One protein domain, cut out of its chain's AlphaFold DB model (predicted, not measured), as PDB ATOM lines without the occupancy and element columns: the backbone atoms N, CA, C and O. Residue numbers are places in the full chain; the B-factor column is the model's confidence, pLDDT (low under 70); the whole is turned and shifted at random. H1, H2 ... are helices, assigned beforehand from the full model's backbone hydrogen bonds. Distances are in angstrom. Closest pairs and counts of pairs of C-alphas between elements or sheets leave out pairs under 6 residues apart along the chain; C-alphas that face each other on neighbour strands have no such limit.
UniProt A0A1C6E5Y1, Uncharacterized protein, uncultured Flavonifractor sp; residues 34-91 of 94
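AT A GLANCE: This is residues 34 to 91 of the 94 residues of an uncharacterized protein of uncultured Flavonifractor sp (UniProt A0A1C6E5Y1). Four short helices and one long loop make a single loose turn: H1 and H2 fold back beside each other, H3 follows H2, the loop of residues 59 to 79 swings round the far side, and H4 returns so that its last part meets the first part of H1 at a corner. The printed part has 58 residues, with four named helices in the order H1, H2, H3, H4 and no named strand. It is all helix by class, with 30 residues in named elements. It is only just loose, close to compact, with a radius of gyration of the C-alphas of 12.5 A and spans of 33 by 25 by 16 A.

IN THESE COORDINATES: H1 covers residues 36 to 42, 9.9 A from first to last C-alpha, and begins with C-alpha 36 at (132.530, 114.612, 123.045). H2 covers residues 45 to 52, 10.3 A long. H3 covers residues 55 to 58, 4.9 A long. H4, the longest helix, covers residues 80 to 90, 15.3 A, and ends with C-alpha 90 at (135.809, 109.419, 121.812).

HOW THE PARTS SIT: H1 and H2 are close but not clearly touching, with the closest C-alphas, of Val 40 and Leu 48, 7.1 A apart. They run opposite ways at a shallow tilt of 24 degrees. H2 and H3 are close but not clearly touching, their closest C-alphas, of Phe 51 and Gly 57, 5.6 A apart. H3 and H4 are apart, as are H2 and H4, and H1 and H3. H1 and H4 touch, with the closest C-alphas, of Ala 37 and Leu 89, 4.7 A apart. Their lines are only just about perpendicular, at 70.0 degrees. In H1, H2 and H4 every O i to N i+4 pair is within hydrogen-bond range; H3 is too short for such a pair.

THE WHOLE: The two C-alphas farthest apart, of Glu 46 and Lys 73, are 34.1 A apart. The printed part has no cut. The links H1 to H2 and H2 to H3 are tight, and H3 to H4 is long, with 21 residues. Mean pLDDT of the printed part is 72.9, and residues 55 to 74 are under 70.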
ATOM      1  N   PHE A  34     137.014 117.020 116.874       78.75
ATOM      2  CA  PHE A  34     136.521 117.567 118.137       78.75
ATOM      3  C   PHE A  34     135.603 116.538 118.791       78.75
ATOM      4  O   PHE A  34     134.524 116.263 118.285       78.75
ATOM      5  N   THR A  35     136.066 115.938 119.885       85.75
ATOM      6  CA  THR A  35     135.388 114.803 120.527       85.75
ATOM      7  C   THR A  35     134.376 115.251 121.572       85.75
ATOM      8  O   THR A  35     134.481 116.344 122.136       85.75
ATOM      9  N   ASN A  36     133.441 114.378 121.926       85.56
ATOM     10  CA  ASN A  36     132.530 114.612 123.045       85.56
ATOM     11  C   ASN A  36     133.262 114.872 124.375       85.56
ATOM     12  O   ASN A  36     132.836 115.705 125.176       85.56
ATOM     13  N   ALA A  37     134.423 114.247 124.595       85.69
ATOM     14  CA  ALA A  37     135.276 114.568 125.736       85.69
ATOM     15  C   ALA A  37     135.829 116.003 125.692       85.69
ATOM     16  O   ALA A  37     136.042 116.602 126.745       85.69
ATOM     17  N   ASP A  38     136.122 116.552 124.509       81.25
ATOM     18  CA  ASP A  38     136.479 117.972 124.385       81.25
ATOM     19  C   ASP A  38     135.286 118.850 124.765       81.25
ATOM     20  O   ASP A  38     135.437 119.745 125.592       81.25
ATOM     21  N   ARG A  39     134.095 118.533 124.241       84.00
ATOM     22  CA  ARG A  39     132.852 119.250 124.547       84.00
ATOM     23  C   ARG A  39     132.577 119.316 126.051       84.00
ATOM     24  O   ARG A  39     132.315 120.400 126.556       84.00
ATOM     25  N   VAL A  40     132.686 118.195 126.769       86.44
ATOM     26  CA  VAL A  40     132.469 118.150 128.229       86.44
ATOM     27  C   VAL A  40     133.502 118.988 128.987       86.44
ATOM     28  O   VAL A  40     133.147 119.656 129.951       86.44
ATOM     29  N   ARG A  41     134.772 119.005 128.555       84.88
ATOM     30  CA  ARG A  41     135.813 119.830 129.198       84.88
ATOM     31  C   ARG A  41     135.651 121.330 128.939       84.88
ATOM     32  O   ARG A  41     136.195 122.120 129.703       84.88
ATOM     33  N   GLU A  42     134.966 121.719 127.863       81.06
ATOM     34  CA  GLU A  42     134.687 123.125 127.546       81.06
ATOM     35  C   GLU A  42     133.435 123.674 128.249       81.06
ATOM     36  O   GLU A  42     133.274 124.895 128.288       81.06
ATOM     37  N   MET A  43     132.563 122.812 128.788       87.06
ATOM     38  CA  MET A  43     131.351 123.234 129.496       87.06
ATOM     39  C   MET A  43     131.695 124.004 130.771       87.06
ATOM     40  O   MET A  43     132.545 123.583 131.556       87.06
ATOM     41  N   ASN A  44     130.989 125.108 131.005       89.00
ATOM     42  CA  ASN A  44     130.960 125.741 132.324       89.00
ATOM     43  C   ASN A  44     130.042 124.972 133.296       89.00
ATOM     44  O   ASN A  44     129.301 124.083 132.881       89.00
ATOM     45  N   ASP A  45     130.057 125.334 134.581       93.25
ATOM     46  CA  ASP A  45     129.294 124.630 135.623       93.25
ATOM     47  C   ASP A  45     127.783 124.569 135.337       93.25
ATOM     48  O   ASP A  45     127.151 123.537 135.567       93.25
ATOM     49  N   GLU A  46     127.188 125.633 134.787       94.19
ATOM     50  CA  GLU A  46     125.762 125.646 134.437       94.19
ATOM     51  C   GLU A  46     125.454 124.739 133.238       94.19
ATOM     52  O   GLU A  46     124.437 124.037 133.220       94.19
ATOM     53  N   GLU A  47     126.315 124.756 132.219       90.94
ATOM     54  CA  GLU A  47     126.206 123.890 131.042       90.94
ATOM     55  C   GLU A  47     126.380 122.424 131.429       90.94
ATOM     56  O   GLU A  47     125.589 121.579 131.006       90.94
ATOM     57  N   LEU A  48     127.364 122.135 132.282       89.44
ATOM     58  CA  LEU A  48     127.644 120.800 132.784       89.44
ATOM     59  C   LEU A  48     126.485 120.284 133.642       89.44
ATOM     60  O   LEU A  48     126.045 119.153 133.439       89.44
ATOM     61  N   ALA A  49     125.924 121.111 134.529       88.12
ATOM     62  CA  ALA A  49     124.766 120.735 135.341       88.12
ATOM     63  C   ALA A  49     123.549 120.367 134.474       88.12
ATOM     64  O   ALA A  49     122.933 119.318 134.676       88.12
ATOM     65  N   LYS A  50     123.228 121.184 133.458       87.06
ATOM     66  CA  LYS A  50     122.151 120.882 132.494       87.06
ATOM     67  C   LYS A  50     122.441 119.611 131.707       87.06
ATOM     68  O   LYS A  50     121.539 118.816 131.458       87.06
ATOM     69  N   PHE A  51     123.694 119.424 131.314       85.69
ATOM     70  CA  PHE A  51     124.123 118.279 130.537       85.69
ATOM     71  C   PHE A  51     124.006 116.968 131.329       85.69
ATOM     72  O   PHE A  51     123.418 116.008 130.829       85.69
ATOM     73  N   MET A  52     124.476 116.943 132.578       81.88
ATOM     74  CA  MET A  52     124.400 115.776 133.467       81.88
ATOM     75  C   MET A  52     122.959 115.338 133.753       81.88
ATOM     76  O   MET A  52     122.699 114.146 133.877       81.88
ATOM     77  N   LEU A  53     122.027 116.290 133.832       77.44
ATOM     78  CA  LEU A  53     120.603 116.023 134.063       77.44
ATOM     79  C   LEU A  53     119.806 115.779 132.773       77.44
ATOM     80  O   LEU A  53     118.611 115.492 132.827       77.44
ATOM     81  N   SER A  54     120.442 115.902 131.607       76.81
ATOM     82  CA  SER A  54     119.800 115.641 130.321       76.81
ATOM     83  C   SER A  54     119.800 114.152 129.980       76.81
ATOM     84  O   SER A  54     120.632 113.374 130.456       76.81
ATOM     85  N   SER A  55     118.930 113.762 129.047       65.69
ATOM     86  CA  SER A  55     118.991 112.439 128.423       65.69
ATOM     87  C   SER A  55     120.351 112.167 127.782       65.69
ATOM     88  O   SER A  55     120.748 111.019 127.727       65.69
ATOM     89  N   ASN A  56     121.100 113.186 127.349       65.38
ATOM     90  CA  ASN A  56     122.415 112.994 126.733       65.38
ATOM     91  C   ASN A  56     123.487 112.604 127.759       65.38
ATOM     92  O   ASN A  56     124.352 111.803 127.434       65.38
ATOM     93  N   GLY A  57     123.405 113.110 128.995       58.84
ATOM     94  CA  GLY A  57     124.278 112.692 130.096       58.84
ATOM     95  C   GLY A  57     123.896 111.329 130.684       58.84
ATOM     96  O   GLY A  57     124.760 110.584 131.136       58.84
ATOM     97  N   ALA A  58     122.606 110.978 130.640       54.75
ATOM     98  CA  ALA A  58     122.074 109.715 131.155       54.75
ATOM     99  C   ALA A  58     122.067 108.557 130.128       54.75
ATOM    100  O   ALA A  58     121.951 107.394 130.518       54.75
ATOM    101  N   ALA A  59     122.186 108.841 128.823       54.56
ATOM    102  CA  ALA A  59     122.054 107.858 127.738       54.56
ATOM    103  C   ALA A  59     123.365 107.208 127.279       54.56
ATOM    104  O   ALA A  59     123.341 106.437 126.321       54.56
ATOM    105  N   TYR A  60     124.507 107.455 127.930       58.25
ATOM    106  CA  TYR A  60     125.773 106.818 127.523       58.25
ATOM    107  C   TYR A  60     125.763 105.295 127.617       58.25
ATOM    108  O   TYR A  60     126.577 104.636 126.982       58.25
ATOM    109  N   CYS A  61     124.800 104.727 128.339       56.47
ATOM    110  CA  CYS A  61     124.396 103.348 128.140       56.47
ATOM    111  C   CYS A  61     123.123 103.325 127.278       56.47
ATOM    112  O   CYS A  61     122.011 103.258 127.800       56.47
ATOM    113  N   LYS A  62     123.265 103.392 125.945       52.00
ATOM    114  CA  LYS A  62     122.130 103.283 124.998       52.00
ATOM    115  C   LYS A  62     121.437 101.909 125.027       52.00
ATOM    116  O   LYS A  62     120.383 101.765 124.424       52.00
ATOM    117  N   ASN A  63     121.973 100.939 125.775       49.19
ATOM    118  CA  ASN A  63     121.326  99.656 126.073       49.19
ATOM    119  C   ASN A  63     120.471  99.704 127.355       49.19
ATOM    120  O   ASN A  63     120.213  98.674 127.966       49.19
ATOM    121  N   ASN A  64     120.035 100.892 127.784       45.84
ATOM    122  CA  ASN A  64     119.023 101.053 128.826       45.84
ATOM    123  C   ASN A  64     117.629 100.699 128.276       45.84
ATOM    124  O   ASN A  64     116.745 101.554 128.165       45.84
ATOM    125  N   ASP A  65     117.393  99.418 128.002       46.72
ATOM    126  CA  ASP A  65     116.051  98.864 128.170       46.72
ATOM    127  C   ASP A  65     115.732  98.938 129.663       46.72
ATOM    128  O   ASP A  65     116.044  98.004 130.382       46.72
ATOM    129  N   ARG A  66     115.241 100.108 130.113       47.12
ATOM    130  CA  ARG A  66     114.524 100.478 131.362       47.12
ATOM    131  C   ARG A  66     114.783  99.716 132.676       47.12
ATOM    132  O   ARG A  66     114.030  99.913 133.624       47.12
ATOM    133  N   ASP A  67     115.844  98.938 132.789       45.91
ATOM    134  CA  ASP A  67     116.076  98.005 133.883       45.91
ATOM    135  C   ASP A  67     117.534  98.102 134.346       45.91
ATOM    136  O   ASP A  67     118.337  97.183 134.254       45.91
ATOM    137  N   SER A  68     117.872  99.324 134.765       50.56
ATOM    138  CA  SER A  68     118.698  99.715 135.920       50.56
ATOM    139  C   SER A  68     120.006  98.986 136.278       50.56
ATOM    140  O   SER A  68     120.617  99.330 137.288       50.56
ATOM    141  N   THR A  69     120.537  98.068 135.478       47.75
ATOM    142  CA  THR A  69     121.802  97.396 135.783       47.75
ATOM    143  C   THR A  69     122.649  97.211 134.542       47.75
ATOM    144  O   THR A  69     122.202  96.768 133.496       47.75
ATOM    145  N   CYS A  70     123.920  97.568 134.653       55.88
ATOM    146  CA  CYS A  70     124.894  97.352 133.605       55.88
ATOM    147  C   CYS A  70     125.261  95.858 133.527       55.88
ATOM    148  O   CYS A  70     126.251  95.433 134.114       55.88
ATOM    149  N   TYR A  71     124.440  95.037 132.869       50.28
ATOM    150  CA  TYR A  71     124.586  93.568 132.856       50.28
ATOM    151  C   TYR A  71     125.651  93.034 131.881       50.28
ATOM    152  O   TYR A  71     125.932  91.835 131.854       50.28
ATOM    153  N   LEU A  72     126.275  93.899 131.080       55.78
ATOM    154  CA  LEU A  72     127.317  93.492 130.139       55.78
ATOM    155  C   LEU A  72     128.678  93.357 130.849       55.78
ATOM    156  O   LEU A  72     129.078  94.208 131.646       55.78
ATOM    157  N   LYS A  73     129.407  92.271 130.553       57.97
ATOM    158  CA  LYS A  73     130.750  92.041 131.104       57.97
ATOM    159  C   LYS A  73     131.702  93.146 130.650       57.97
ATOM    160  O   LYS A  73     131.837  93.419 129.462       57.97
ATOM    161  N   GLY A  74     132.368  93.739 131.629       64.12
ATOM    162  CA  GLY A  74     133.466  94.666 131.434       64.12
ATOM    163  C   GLY A  74     134.734  94.028 130.858       64.12
ATOM    164  O   GLY A  74     134.850  92.802 130.794       64.12
ATOM    165  N   ARG A  75     135.711  94.858 130.492       73.94
ATOM    166  CA  ARG A  75     137.091  94.447 130.169       73.94
ATOM    167  C   ARG A  75     138.073  95.437 130.778       73.94
ATOM    168  O   ARG A  75     137.699  96.569 131.060       73.94
ATOM    169  N   ASP A  76     139.314  95.002 130.976       80.25
ATOM    170  CA  ASP A  76     140.417  95.873 131.406       80.25
ATOM    171  C   ASP A  76     140.120  96.674 132.693       80.25
ATOM    172  O   ASP A  76     140.560  97.807 132.859       80.25
ATOM    173  N   GLY A  77     139.338  96.087 133.610       77.81
ATOM    174  CA  GLY A  77     138.941  96.722 134.872       77.81
ATOM    175  C   GLY A  77     137.795  97.737 134.771       77.81
ATOM    176  O   GLY A  77     137.431  98.309 135.791       77.81
ATOM    177  N   MET A  78     137.207  97.938 133.588       76.50
ATOM    178  CA  MET A  78     136.045  98.805 133.363       76.50
ATOM    179  C   MET A  78     134.769  97.986 133.186       76.50
ATOM    180  O   MET A  78     134.773  96.996 132.458       76.50
ATOM    181  N   THR A  79     133.667  98.422 133.789       77.38
ATOM    182  CA  THR A  79     132.301  97.956 133.512       77.38
ATOM    183  C   THR A  79     131.909  98.248 132.061       77.38
ATOM    184  O   THR A  79     132.452  99.143 131.415       77.38
ATOM    185  N   ALA A  80     130.919  97.534 131.526       74.94
ATOM    186  CA  ALA A  80     130.444  97.813 130.173       74.94
ATOM    187  C   ALA A  80     129.885  99.234 129.998       74.94
ATOM    188  O   ALA A  80     129.989  99.799 128.918       74.94
ATOM    189  N   CYS A  81     129.353  99.842 131.055       73.62
ATOM    190  CA  CYS A  81     128.825 101.201 131.009       73.62
ATOM    191  C   CYS A  81     129.952 102.226 130.962       73.62
ATOM    192  O   CYS A  81     129.845 103.208 130.234       73.62
ATOM    193  N   GLU A  82     131.051 101.974 131.674       77.31
ATOM    194  CA  GLU A  82     132.268 102.777 131.549       77.31
ATOM    195  C   GLU A  82     132.871 102.649 130.149       77.31
ATOM    196  O   GLU A  82     133.331 103.646 129.603       77.31
ATOM    197  N   LEU A  83     132.808 101.466 129.529       78.00
ATOM    198  CA  LEU A  83     133.239 101.277 128.141       78.00
ATOM    199  C   LEU A  83     132.337 102.017 127.149       78.00
ATOM    200  O   LEU A  83     132.854 102.727 126.295       78.00
ATOM    201  N   CYS A  84     131.011 101.925 127.280       76.75
ATOM    202  CA  CYS A  84     130.088 102.670 126.419       76.75
ATOM    203  C   CYS A  84     130.255 104.189 126.583       76.75
ATOM    204  O   CYS A  84     130.276 104.918 125.593       76.75
ATOM    205  N   ALA A  85     130.438 104.669 127.817       80.25
ATOM    206  CA  ALA A  85     130.747 106.071 128.075       80.25
ATOM    207  C   ALA A  85     132.101 106.472 127.474       80.25
ATOM    208  O   ALA A  85     132.215 107.548 126.893       80.25
ATOM    209  N   LEU A  86     133.120 105.614 127.573       83.12
ATOM    210  CA  LEU A  86     134.434 105.850 126.981       83.12
ATOM    211  C   LEU A  86     134.377 105.923 125.453       83.12
ATOM    212  O   LEU A  86     135.032 106.786 124.868       83.12
ATOM    213  N   ASP A  87     133.613 105.038 124.817       83.19
ATOM    214  CA  ASP A  87     133.428 105.035 123.368       83.19
ATOM    215  C   ASP A  87     132.706 106.312 122.925       83.19
ATOM    216  O   ASP A  87     133.238 107.042 122.089       83.19
ATOM    217  N   TRP A  88     131.602 106.685 123.581       83.62
ATOM    218  CA  TRP A  88     130.906 107.946 123.296       83.62
ATOM    219  C   TRP A  88     131.798 109.178 123.503       83.62
ATOM    220  O   TRP A  88     131.809 110.089 122.677       83.62
ATOM    221  N   LEU A  89     132.605 109.208 124.571       85.50
ATOM    222  CA  LEU A  89     133.552 110.297 124.838       85.50
ATOM    223  C   LEU A  89     134.583 110.478 123.711       85.50
ATOM    224  O   LEU A  89     135.131 111.574 123.564       85.50
ATOM    225  N   ARG A  90     134.873 109.418 122.945       85.31
ATOM    226  CA  ARG A  90     135.809 109.419 121.812       85.31
ATOM    227  C   ARG A  90     135.141 109.735 120.472       85.31
ATOM    228  O   ARG A  90     135.867 110.080 119.542       85.31
ATOM    229  N   GLU A  91     133.818 109.636 120.373       84.19
ATOM    230  CA  GLU A  91     133.064 110.028 119.178       84.19
ATOM    231  C   GLU A  91     133.195 111.534 118.899       84.19
ATOM    232  O   GLU A  91     133.462 112.340 119.801       84.19
TER     233      GLU A  91